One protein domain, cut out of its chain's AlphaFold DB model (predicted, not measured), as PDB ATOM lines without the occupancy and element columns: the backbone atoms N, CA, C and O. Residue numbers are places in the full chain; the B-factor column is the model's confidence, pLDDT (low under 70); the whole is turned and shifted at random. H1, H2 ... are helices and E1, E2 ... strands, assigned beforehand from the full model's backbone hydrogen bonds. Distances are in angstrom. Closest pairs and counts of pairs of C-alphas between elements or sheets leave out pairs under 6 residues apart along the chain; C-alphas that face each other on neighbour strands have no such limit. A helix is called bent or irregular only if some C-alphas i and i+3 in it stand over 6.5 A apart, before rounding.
ATOM      1  N   VAL A  21     -42.025  -8.665 -27.625       86.12
ATOM      2  CA  VAL A  21     -42.521  -7.379 -28.130       86.12
ATOM      3  C   VAL A  21     -43.932  -7.151 -27.604       86.12
ATOM      4  O   VAL A  21     -44.797  -8.011 -27.753       86.12
ATOM      5  N   VAL A  22     -44.183  -5.994 -26.999       87.06
ATOM      6  CA  VAL A  22     -45.503  -5.623 -26.478       87.06
ATOM      7  C   VAL A  22     -45.896  -4.263 -27.032       87.06
ATOM      8  O   VAL A  22     -45.179  -3.284 -26.848       87.06
ATOM      9  N   SER A  23     -47.056  -4.200 -27.679       88.75
ATOM     10  CA  SER A  23     -47.648  -2.958 -28.176       88.75
ATOM     11  C   SER A  23     -48.819  -2.558 -27.284       88.75
ATOM     12  O   SER A  23     -49.699  -3.375 -27.024       88.75
ATOM     13  N   THR A  24     -48.838  -1.309 -26.830       87.81
ATOM     14  CA  THR A  24     -49.872  -0.752 -25.949       87.81
ATOM     15  C   THR A  24     -50.339   0.614 -26.441       87.81
ATOM     16  O   THR A  24     -49.691   1.260 -27.272       87.81
ATOM     17  N   VAL A  25     -51.500   1.024 -25.945       87.50
ATOM     18  CA  VAL A  25     -51.995   2.396 -26.038       87.50
ATOM     19  C   VAL A  25     -52.029   2.932 -24.610       87.50
ATOM     20  O   VAL A  25     -52.650   2.309 -23.751       87.50
ATOM     21  N   ASP A  26     -51.304   4.018 -24.369       83.69
ATOM     22  CA  ASP A  26     -51.237   4.725 -23.092       83.69
ATOM     23  C   ASP A  26     -52.596   5.407 -22.807       83.69
ATOM     24  O   ASP A  26     -53.393   5.643 -23.720       83.69
ATOM     25  N   ASP A  27     -52.879   5.739 -21.542       83.88
ATOM     26  CA  ASP A  27     -54.170   6.321 -21.123       83.88
ATOM     27  C   ASP A  27     -54.494   7.660 -21.810       83.88
ATOM     28  O   ASP A  27     -55.657   8.042 -21.940       83.88
ATOM     29  N   ASP A  28     -53.465   8.377 -22.265       84.56
ATOM     30  CA  ASP A  28     -53.587   9.623 -23.021       84.56
ATOM     31  C   ASP A  28     -53.857   9.401 -24.523       84.56
ATOM     32  O   ASP A  28     -54.046  10.363 -25.264       84.56
ATOM     33  N   GLY A  29     -53.913   8.148 -24.982       84.88
ATOM     34  CA  GLY A  29     -54.053   7.773 -26.390       84.88
ATOM     35  C   GLY A  29     -52.722   7.670 -27.141       84.88
ATOM     36  O   GLY A  29     -52.719   7.375 -28.341       84.88
ATOM     37  N   GLY A  30     -51.590   7.887 -26.465       89.38
ATOM     38  CA  GLY A  30     -50.263   7.633 -27.011       89.38
ATOM     39  C   GLY A  30     -50.085   6.158 -27.360       89.38
ATOM     40  O   GLY A  30     -50.664   5.278 -26.734       89.38
ATOM     41  N   ARG A  31     -49.287   5.846 -28.380       92.94
ATOM     42  CA  ARG A  31     -48.979   4.447 -28.730       92.94
ATOM     43  C   ARG A  31     -47.593   4.099 -28.238       92.94
ATOM     44  O   ARG A  31     -46.687   4.910 -28.386       92.94
ATOM     45  N   ARG A  32     -47.390   2.886 -27.741       94.06
ATOM     46  CA  ARG A  32     -46.081   2.421 -27.280       94.06
ATOM     47  C   ARG A  32     -45.783   1.016 -27.768       94.06
ATOM     48  O   ARG A  32     -46.671   0.177 -27.854       94.06
ATOM     49  N   ILE A  33     -44.519   0.777 -28.085       94.25
ATOM     50  CA  ILE A  33     -43.957  -0.535 -28.389       94.25
ATOM     51  C   ILE A  33     -42.775  -0.733 -27.448       94.25
ATOM     52  O   ILE A  33     -41.844   0.067 -27.463       94.25
ATOM     53  N   SER A  34     -42.815  -1.789 -26.649       93.00
ATOM     54  CA  SER A  34     -41.795  -2.139 -25.664       93.00
ATOM     55  C   SER A  34     -41.204  -3.502 -25.990       93.00
ATOM     56  O   SER A  34     -41.915  -4.419 -26.403       93.00
ATOM     57  N   ILE A  35     -39.900  -3.635 -25.782       91.56
ATOM     58  CA  ILE A  35     -39.160  -4.878 -25.950       91.56
ATOM     59  C   ILE A  35     -38.648  -5.323 -24.588       91.56
ATOM     60  O   ILE A  35     -38.012  -4.548 -23.870       91.56
ATOM     61  N   PHE A  36     -38.884  -6.586 -24.256       89.62
ATOM     62  CA  PHE A  36     -38.483  -7.191 -22.996       89.62
ATOM     63  C   PHE A  36     -37.446  -8.285 -23.221       89.62
ATOM     64  O   PHE A  36     -37.594  -9.121 -24.112       89.62
ATOM     65  N   GLY A  37     -36.408  -8.290 -22.390       86.50
ATOM     66  CA  GLY A  37     -35.420  -9.358 -22.326       86.50
ATOM     67  C   GLY A  37     -35.991 -10.666 -21.754       86.50
ATOM     68  O   GLY A  37     -37.160 -10.736 -21.360       86.50
ATOM     69  N   PRO A  38     -35.164 -11.723 -21.667       83.19
ATOM     70  CA  PRO A  38     -35.584 -13.032 -21.167       83.19
ATOM     71  C   PRO A  38     -35.946 -13.013 -19.673       83.19
ATOM     72  O   PRO A  38     -36.756 -13.821 -19.225       83.19
ATOM     73  N   ASP A  39     -35.413 -12.053 -18.910       84.25
ATOM     74  CA  ASP A  39     -35.767 -11.780 -17.511       84.25
ATOM     75  C   ASP A  39     -37.090 -11.002 -17.363       84.25
ATOM     76  O   ASP A  39     -37.442 -10.585 -16.261       84.25
ATOM     77  N   ARG A  40     -37.831 -10.808 -18.467       83.44
ATOM     78  CA  ARG A  40     -39.058  -9.999 -18.559       83.44
ATOM     79  C   ARG A  40     -38.856  -8.529 -18.199       83.44
ATOM     80  O   ARG A  40     -39.831  -7.833 -17.920       83.44
ATOM     81  N   ALA A  41     -37.622  -8.041 -18.216       85.94
ATOM     82  CA  ALA A  41     -37.356  -6.632 -18.016       85.94
ATOM     83  C   ALA A  41     -37.292  -5.880 -19.341       85.94
ATOM     84  O   ALA A  41     -36.789  -6.389 -20.339       85.94
ATOM     85  N   GLU A  42     -37.791  -4.647 -19.344       88.31
ATOM     86  CA  GLU A  42     -37.765  -3.805 -20.534       88.31
ATOM     87  C   GLU A  42     -36.329  -3.382 -20.870       88.31
ATOM     88  O   GLU A  42     -35.587  -2.887 -20.012       88.31
ATOM     89  N   ILE A  43     -35.947  -3.561 -22.131       88.88
ATOM     90  CA  ILE A  43     -34.613  -3.222 -22.642       88.88
ATOM     91  C   ILE A  43     -34.641  -1.956 -23.500       88.88
ATOM     92  O   ILE A  43     -33.761  -1.101 -23.395       88.88
ATOM     93  N   CYS A  44     -35.674  -1.794 -24.321       91.00
ATOM     94  CA  CYS A  44     -35.885  -0.622 -25.158       91.00
ATOM     95  C   CYS A  44     -37.347  -0.527 -25.586       91.00
ATOM     96  O   CYS A  44     -38.117  -1.479 -25.457       91.00
ATOM     97  N   GLY A  45     -37.717   0.628 -26.117       93.12
ATOM     98  CA  GLY A  45     -39.047   0.844 -26.647       93.12
ATOM     99  C   GLY A  45     -39.125   2.110 -27.476       93.12
ATOM    100  O   GLY A  45     -38.158   2.862 -27.619       93.12
ATOM    101  N   ALA A  46     -40.296   2.345 -28.038       95.19
ATOM    102  CA  ALA A  46     -40.633   3.592 -28.688       95.19
ATOM    103  C   ALA A  46     -42.071   3.962 -28.367       95.19
ATOM    104  O   ALA A  46     -42.940   3.096 -28.286       95.19
ATOM    105  N   PHE A  47     -42.328   5.256 -28.227       94.50
ATOM    106  CA  PHE A  47     -43.680   5.767 -28.069       94.50
ATOM    107  C   PHE A  47     -43.970   6.869 -29.085       94.50
ATOM    108  O   PHE A  47     -43.087   7.647 -29.453       94.50
ATOM    109  N   GLN A  48     -45.211   6.919 -29.549       94.56
ATOM    110  CA  GLN A  48     -45.766   7.980 -30.366       94.56
ATOM    111  C   GLN A  48     -46.574   8.897 -29.445       94.56
ATOM    112  O   GLN A  48     -47.626   8.471 -28.960       94.56
ATOM    113  N   PRO A  49     -46.103  10.128 -29.183       89.62
ATOM    114  CA  PRO A  49     -46.897  11.099 -28.446       89.62
ATOM    115  C   PRO A  49     -48.203  11.407 -29.184       89.62
ATOM    116  O   PRO A  49     -48.246  11.392 -30.419       89.62
ATOM    117  N   VAL A  50     -49.235  11.760 -28.422       90.69
ATOM    118  CA  VAL A  50     -50.519  12.225 -28.958       90.69
ATOM    119  C   VAL A  50     -50.279  13.401 -29.913       90.69
ATOM    120  O   VAL A  50     -49.437  14.266 -29.657       90.69
ATOM    121  N   ASP A  51     -50.968  13.388 -31.053       88.44
ATOM    122  CA  ASP A  51     -50.887  14.408 -32.108       88.44
ATOM    123  C   ASP A  51     -49.499  14.615 -32.740       88.44
ATOM    124  O   ASP A  51     -49.255  15.619 -33.420       88.44
ATOM    125  N   ARG A  52     -48.558  13.676 -32.559       89.38
ATOM    126  CA  ARG A  52     -47.244  13.731 -33.213       89.38
ATOM    127  C   ARG A  52     -47.120  12.677 -34.316       89.38
ATOM    128  O   ARG A  52     -47.418  11.503 -34.095       89.38
ATOM    129  N   PRO A  53     -46.626  13.062 -35.510       90.12
ATOM    130  CA  PRO A  53     -46.450  12.129 -36.621       90.12
ATOM    131  C   PRO A  53     -45.177  11.279 -36.495       90.12
ATOM    132  O   PRO A  53     -44.951  10.408 -37.326       90.12
ATOM    133  N   TYR A  54     -44.338  11.542 -35.489       91.62
ATOM    134  CA  TYR A  54     -43.075  10.848 -35.258       91.62
ATOM    135  C   TYR A  54     -43.121  10.023 -33.973       91.62
ATOM    136  O   TYR A  54     -43.887  10.296 -33.047       91.62
ATOM    137  N   TRP A  55     -42.228   9.048 -33.911       95.19
ATOM    138  CA  TRP A  55     -41.983   8.205 -32.753       95.19
ATOM    139  C   TRP A  55     -40.738   8.669 -32.011       95.19
ATOM    140  O   TRP A  55     -39.826   9.247 -32.598       95.19
ATOM    141  N   LEU A  56     -40.689   8.406 -30.711       93.81
ATOM    142  CA  LEU A  56     -39.532   8.650 -29.863       93.81
ATOM    143  C   LEU A  56     -39.063   7.322 -29.285       93.81
ATOM    144  O   LEU A  56     -39.750   6.716 -28.465       93.81
ATOM    145  N   MET A  57     -37.886   6.886 -29.713       93.50
ATOM    146  CA  MET A  57     -37.233   5.690 -29.202       93.50
ATOM    147  C   MET A  57     -36.462   5.993 -27.920       93.50
ATOM    148  O   MET A  57     -35.853   7.056 -27.796       93.50
ATOM    149  N   TYR A  58     -36.450   5.041 -26.995       89.50
ATOM    150  CA  TYR A  58     -35.648   5.058 -25.779       89.50
ATOM    151  C   TYR A  58     -35.023   3.684 -25.521       89.50
ATOM    152  O   TYR A  58     -35.512   2.648 -25.978       89.50
ATOM    153  N   VAL A  59     -33.942   3.683 -24.751       86.50
ATOM    154  CA  VAL A  59     -33.307   2.480 -24.207       86.50
ATOM    155  C   VAL A  59     -33.272   2.591 -22.691       86.50
ATOM    156  O   VAL A  59     -33.185   3.696 -22.152       86.50
ATOM    157  N   THR A  60     -33.381   1.467 -21.991       83.94
ATOM    158  CA  THR A  60     -33.352   1.464 -20.525       83.94
ATOM    159  C   THR A  60     -31.918   1.392 -20.005       83.94
ATOM    160  O   THR A  60     -30.982   1.046 -20.730       83.94
ATOM    161  N   THR A  61     -31.731   1.695 -18.716       70.94
ATOM    162  CA  THR A  61     -30.419   1.614 -18.056       70.94
ATOM    163  C   THR A  61     -29.830   0.199 -18.056       70.94
ATOM    164  O   THR A  61     -28.631   0.056 -17.882       70.94
ATOM    165  N   ARG A  62     -30.621  -0.848 -18.337       70.31
ATOM    166  CA  ARG A  62     -30.121  -2.228 -18.453       70.31
ATOM    167  C   ARG A  62     -29.152  -2.431 -19.612       70.31
ATOM    168  O   ARG A  62     -28.234  -3.232 -19.496       70.31
ATOM    169  N   ILE A  63     -29.316  -1.692 -20.710       66.00
ATOM    170  CA  ILE A  63     -28.312  -1.689 -21.787       66.00
ATOM    171  C   ILE A  63     -26.991  -1.078 -21.281       66.00
ATOM    172  O   ILE A  63     -25.916  -1.401 -21.771       66.00
ATOM    173  N   VAL A  64     -27.071  -0.227 -20.261       61.75
ATOM    174  CA  VAL A  64     -25.980   0.591 -19.713       61.75
ATOM    175  C   VAL A  64     -25.244  -0.113 -18.596       61.75
ATOM    176  O   VAL A  64     -24.063   0.136 -18.423       61.75
ATOM    177  N   ASP A  65     -25.903  -1.021 -17.880       61.56
ATOM    178  CA  ASP A  65     -25.253  -1.846 -16.861       61.56
ATOM    179  C   ASP A  65     -24.182  -2.779 -17.468       61.56
ATOM    180  O   ASP A  65     -23.301  -3.247 -16.750       61.56
ATOM    181  N   GLY A  66     -24.214  -2.998 -18.792       55.34
ATOM    182  CA  GLY A  66     -23.144  -3.641 -19.567       55.34
ATOM    183  C   GLY A  66     -22.076  -2.687 -20.133       55.34
ATOM    184  O   GLY A  66     -21.069  -3.159 -20.658       55.34
ATOM    185  N   LEU A  67     -22.265  -1.365 -20.042       55.78
ATOM    186  CA  LEU A  67     -21.248  -0.359 -20.359       55.78
ATOM    187  C   LEU A  67     -20.531   0.085 -19.078       55.78
ATOM    188  O   LEU A  67     -21.116   0.166 -18.000       55.78
ATOM    189  N   ASP A  68     -19.250   0.432 -19.201       57.09
ATOM    190  CA  ASP A  68     -18.539   1.111 -18.123       57.09
ATOM    191  C   ASP A  68     -19.318   2.380 -17.713       57.09
ATOM    192  O   ASP A  68     -19.663   3.219 -18.554       57.09
ATOM    193  N   ARG A  69     -19.622   2.514 -16.412       54.72
ATOM    194  CA  ARG A  69     -20.474   3.581 -15.838       54.72
ATOM    195  C   ARG A  69     -19.966   4.991 -16.156       54.72
ATOM    196  O   ARG A  69     -20.707   5.958 -15.994       54.72
ATOM    197  N   SER A  70     -18.727   5.111 -16.624       57.41
ATOM    198  CA  SER A  70     -18.123   6.343 -17.127       57.41
ATOM    199  C   SER A  70     -18.805   6.914 -18.387       57.41
ATOM    200  O   SER A  70     -18.578   8.079 -18.715       57.41
ATOM    201  N   GLN A  71     -19.670   6.151 -19.075       56.78
ATOM    202  CA  GLN A  71     -20.235   6.523 -20.383       56.78
ATOM    203  C   GLN A  71     -21.757   6.759 -20.423       56.78
ATOM    204  O   GLN A  71     -22.340   6.854 -21.503       56.78
ATOM    205  N   THR A  72     -22.426   6.936 -19.280       56.94
ATOM    206  CA  THR A  72     -23.892   7.142 -19.214       56.94
ATOM    207  C   THR A  72     -24.411   8.332 -20.038       56.94
ATOM    208  O   THR A  72     -25.579   8.355 -20.417       56.94
ATOM    209  N   ASN A  73     -23.557   9.312 -20.354       61.81
ATOM    210  CA  ASN A  73     -23.906  10.469 -21.189       61.81
ATOM    211  C   ASN A  73     -23.965  10.168 -22.699       61.81
ATOM    212  O   ASN A  73     -24.400  11.029 -23.460       61.81
ATOM    213  N   LEU A  74     -23.539   8.981 -23.147       62.72
ATOM    214  CA  LEU A  74     -23.554   8.612 -24.568       62.72
ATOM    215  C   LEU A  74     -24.924   8.163 -25.069       62.72
ATOM    216  O   LEU A  74     -25.102   7.982 -26.271       62.72
ATOM    217  N   ILE A  75     -25.889   7.974 -24.173       63.38
ATOM    218  CA  ILE A  75     -27.187   7.424 -24.536       63.38
ATOM    219  C   ILE A  75     -28.126   8.571 -24.866       63.38
ATOM    220  O   ILE A  75     -28.488   9.350 -23.975       63.38
ATOM    221  N   PRO A  76     -28.553   8.695 -26.132       66.75
ATOM    222  CA  PRO A  76     -29.508   9.717 -26.501       66.75
ATOM    223  C   PRO A  76     -30.793   9.499 -25.704       66.75
ATOM    224  O   PRO A  76     -31.367   8.411 -25.721       66.75
ATOM    225  N   ARG A  77     -31.258  10.541 -25.003       70.25
ATOM    226  CA  ARG A  77     -32.453  10.430 -24.150       70.25
ATOM    227  C   ARG A  77     -33.679   9.978 -24.938       70.25
ATOM    228  O   ARG A  77     -34.486   9.231 -24.397       70.25
ATOM    229  N   ARG A  78     -33.835  10.477 -26.171       81.00
ATOM    230  CA  ARG A  78     -34.895  10.096 -27.112       81.00
ATOM    231  C   ARG A  78     -34.406  10.268 -28.547       81.00
ATOM    232  O   ARG A  78     -33.931  11.350 -28.887       81.00
ATOM    233  N   ILE A  79     -34.538   9.233 -29.370       84.81
ATOM    234  CA  ILE A  79     -34.185   9.286 -30.798       84.81
ATOM    235  C   ILE A  79     -35.485   9.421 -31.599       84.81
ATOM    236  O   ILE A  79     -36.338   8.536 -31.498       84.81
ATOM    237  N   PRO A  80     -35.688  10.517 -32.354       90.00
ATOM    238  CA  PRO A  80     -36.870  10.667 -33.184       90.00
ATOM    239  C   PRO A  80     -36.797   9.730 -34.391       90.00
ATOM    240  O   PRO A  80     -35.806   9.724 -35.120       90.00
ATOM    241  N   LEU A  81     -37.863   8.966 -34.613       91.56
ATOM    242  CA  LEU A  81     -38.020   8.070 -35.755       91.56
ATOM    243  C   LEU A  81     -39.263   8.483 -36.556       91.56
ATOM    244  O   LEU A  81     -40.346   8.614 -35.977       91.56
ATOM    245  N   PRO A  82     -39.138   8.732 -37.871       89.31
ATOM    246  CA  PRO A  82     -40.225   9.308 -38.656       89.31
ATOM    247  C   PRO A  82     -41.321   8.293 -38.994       89.31
ATOM    248  O   PRO A  82     -42.454   8.700 -39.233       89.31
ATOM    249  N   THR A  83     -41.021   6.990 -39.012       91.12
ATOM    250  CA  THR A  83     -42.005   5.962 -39.375       91.12
ATOM    251  C   THR A  83     -42.042   4.799 -38.389       91.12
ATOM    252  O   THR A  83     -41.055   4.467 -37.734       91.12
ATOM    253  N   LEU A  84     -43.191   4.118 -38.335       89.31
ATOM    254  CA  LEU A  84     -43.354   2.877 -37.571       89.31
ATOM    255  C   LEU A  84     -42.419   1.760 -38.075       89.31
ATOM    256  O   LEU A  84     -41.982   0.919 -37.296       89.31
ATOM    257  N   ARG A  85     -42.075   1.759 -39.369       91.88
ATOM    258  CA  ARG A  85     -41.104   0.811 -39.927       91.88
ATOM    259  C   ARG A  85     -39.718   1.022 -39.323       91.88
ATOM    260  O   ARG A  85     -39.093   0.043 -38.925       91.88
ATOM    261  N   ASP A  86     -39.273   2.273 -39.222       90.62
ATOM    262  CA  ASP A  86     -37.974   2.599 -38.622       90.62
ATOM    263  C   ASP A  86     -37.943   2.174 -37.151       90.62
ATOM    264  O   ASP A  86     -36.952   1.614 -36.691       90.62
ATOM    265  N   VAL A  87     -39.053   2.369 -36.428       91.75
ATOM    266  CA  VAL A  87     -39.217   1.880 -35.051       91.75
ATOM    267  C   VAL A  87     -38.988   0.375 -34.969       91.75
ATOM    268  O   VAL A  87     -38.141  -0.055 -34.192       91.75
ATOM    269  N   HIS A  88     -39.688  -0.427 -35.777       90.25
ATOM    270  CA  HIS A  88     -39.515  -1.882 -35.753       90.25
ATOM    271  C   HIS A  88     -38.076  -2.302 -36.064       90.25
ATOM    272  O   HIS A  88     -37.503  -3.084 -35.311       90.25
ATOM    273  N   GLN A  89     -37.465  -1.729 -37.106       90.94
ATOM    274  CA  GLN A  89     -36.091  -2.061 -37.494       90.94
ATOM    275  C   GLN A  89     -35.082  -1.762 -36.379       90.94
ATOM    276  O   GLN A  89     -34.206  -2.580 -36.095       90.94
ATOM    277  N   TRP A  90     -35.213  -0.610 -35.719       91.56
ATOM    278  CA  TRP A  90     -34.338  -0.250 -34.607       91.56
ATOM    279  C   TRP A  90     -34.564  -1.120 -33.370       91.56
ATOM    280  O   TRP A  90     -33.594  -1.544 -32.740       91.56
ATOM    281  N   LEU A  91     -35.820  -1.408 -33.022       90.69
ATOM    282  CA  LEU A  91     -36.147  -2.261 -31.879       90.69
ATOM    283  C   LEU A  91     -35.644  -3.696 -32.078       90.69
ATOM    284  O   LEU A  91     -35.022  -4.245 -31.171       90.69
ATOM    285  N   GLU A  92     -35.836  -4.274 -33.265       89.88
ATOM    286  CA  GLU A  92     -35.327  -5.604 -33.622       89.88
ATOM    287  C   GLU A  92     -33.797  -5.669 -33.560       89.88
ATOM    288  O   GLU A  92     -33.241  -6.617 -33.000       89.88
ATOM    289  N   LEU A  93     -33.107  -4.646 -34.077       89.31
ATOM    290  CA  LEU A  93     -31.647  -4.571 -34.026       89.31
ATOM    291  C   LEU A  93     -31.137  -4.554 -32.580       89.31
ATOM    292  O   LEU A  93     -30.252  -5.338 -32.233       89.31
ATOM    293  N   ILE A  94     -31.696  -3.691 -31.726       88.25
ATOM    294  CA  ILE A  94     -31.287  -3.614 -30.316       88.25
ATOM    295  C   ILE A  94     -31.599  -4.916 -29.584       88.25
ATOM    296  O   ILE A  94     -30.750  -5.414 -28.846       88.25
ATOM    297  N   ALA A  95     -32.780  -5.492 -29.810       86.88
ATOM    298  CA  ALA A  95     -33.163  -6.768 -29.226       86.88
ATOM    299  C   ALA A  95     -32.172  -7.878 -29.597       86.88
ATOM    300  O   ALA A  95     -31.692  -8.597 -28.723       86.88
ATOM    301  N   GLY A  96     -31.818  -7.987 -30.880       85.88
ATOM    302  CA  GLY A  96     -30.855  -8.973 -31.365       85.88
ATOM    303  C   GLY A  96     -29.465  -8.795 -30.750       85.88
ATOM    304  O   GLY A  96     -28.849  -9.775 -30.329       85.88
ATOM    305  N   LEU A  97     -28.989  -7.552 -30.642       85.50
ATOM    306  CA  LEU A  97     -27.711  -7.237 -29.998       85.50
ATOM    307  C   LEU A  97     -27.724  -7.583 -28.502       85.50
ATOM    308  O   LEU A  97     -26.784  -8.219 -28.023       85.50
ATOM    309  N   TYR A  98     -28.794  -7.230 -27.787       84.06
ATOM    310  CA  TYR A  98     -28.962  -7.549 -26.369       84.06
ATOM    311  C   TYR A  98     -28.990  -9.063 -26.129       84.06
ATOM    312  O   TYR A  98     -28.242  -9.570 -25.299       84.06
ATOM    313  N   MET A  99     -29.799  -9.804 -26.894       83.06
ATOM    314  CA  MET A  99     -29.894 -11.264 -26.775       83.06
ATOM    315  C   MET A  99     -28.560 -11.948 -27.075       83.06
ATOM    316  O   MET A  99     -28.200 -12.917 -26.412       83.06
ATOM    317  N   ARG A 100     -27.803 -11.446 -28.058       84.00
ATOM    318  CA  ARG A 100     -26.468 -11.969 -28.357       84.00
ATOM    319  C   ARG A 100     -25.506 -11.751 -27.193       84.00
ATOM    320  O   ARG A 100     -24.780 -12.679 -26.870       84.00
ATOM    321  N   ALA A 101     -25.507 -10.566 -26.584       80.69
ATOM    322  CA  ALA A 101     -24.649 -10.259 -25.440       80.69
ATOM    323  C   ALA A 101     -25.036 -11.060 -24.184       80.69
ATOM    324  O   ALA A 101     -24.161 -11.519 -23.465       80.69
ATOM    325  N   ALA A 102     -26.332 -11.276 -23.943       76.75
ATOM    326  CA  ALA A 102     -26.823 -12.041 -22.794       76.75
ATOM    327  C   ALA A 102     -26.546 -13.557 -22.883       76.75
ATOM    328  O   ALA A 102     -26.617 -14.247 -21.871       76.75
ATOM    329  N   ASN A 103     -26.261 -14.072 -24.084       74.00
ATOM    330  CA  ASN A 103     -25.933 -15.479 -24.339       74.00
ATOM    331  C   ASN A 103     -24.413 -15.753 -24.412       74.00
ATOM    332  O   ASN A 103     -24.026 -16.863 -24.783       74.00
ATOM    333  N   GLN A 104     -23.567 -14.753 -24.143       59.78
ATOM    334  CA  GLN A 104     -22.109 -14.906 -24.021       59.78
ATOM    335  C   GLN A 104     -21.716 -15.223 -22.581       59.78
ATOM    336  O   GLN A 104     -20.757 -16.012 -22.424       59.78
TER     337      GLN A 104
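Overview. This is residues 21 to 104 of the 104 residues of an uncharacterized protein of Mycobacterium talmoniae (UniProt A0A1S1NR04). One twisted antiparallel sheet of five strands is covered on one face by a single long helix, H2, which runs along the strands; no named helix is on the other face. Between E4 and E5 the backbone loops away from the sheet and returns, with the small irregular helix H1 in that loop. The printed part has 84 residues, with the order E1 E2 E3 E4 H1 E5 H2 along the chain and E1 - E2 - E3 - E4 - E5 across the sheet. The class is mixed, helices and strands, in two layers, the helix H2 on one face of the sheet. The whole is compact, with a radius of gyration of the C-alphas of 13.2 A, and only just elongated, spanning 40 by 26 by 23 A.

Arrangement. The sheet holds E1, residues 21 to 25, E2, residues 31 to 36, E3, residues 42 to 48, E4, residues 55 to 59, and E5, residues 79 to 81. E1 to E4 form a meander, each strand the antiparallel neighbour of the one before, in three hairpins. N 22 and O 34 are 2.8 A apart between E1 and E2, N 33 and O 46 2.8 A between E2 and E3, N 45 and O 58 3.0 A between E3 and E4, and N 55 and O 81 2.8 A between E4 and E5, each within hydrogen-bond range. E1 and E5 are edge strands. H2, residues 84 to 102, is on the sheet at a height over the sheet of 8.4 A. It lies over E3 and only just not over E4, on which 2 of its C-alphas fall. Its line stands at 5 degrees to that of E3 on the local plane. The closest C-alphas of E3 and H2 are those of Ala 46 and Val 87, 6.7 A apart. H1, residues 69 to 74, is not on the sheet and is apart from H2. In H2 every O i to N i+4 pair is within hydrogen-bond range; in H1 it is 0 of 2, with 1 of 3 O i to N i+3 pairs within range.

Along the chain. E3 is 17.3 A long, E2 16.7 A, E1 13.8 A, E4 13.5 A and E5 6.4 A. E1 begins at C-alpha 21, (-42.521, -7.379, -28.130). H1 is 10.5 A long and irregular, with C-alphas 70 and 73 8.2 A apart. H2 is 26.7 A long and ends at C-alpha 102, (-26.823, -12.041, -22.794).

Size, cuts and confidence. The C-alphas farthest apart are those of Asp 51 and Gln 104, 41.9 A. The printed part has no cut, and no link is long. The mean pLDDT of the printed part is 82.7; residues 63 to 76 and residue 104 are under 70.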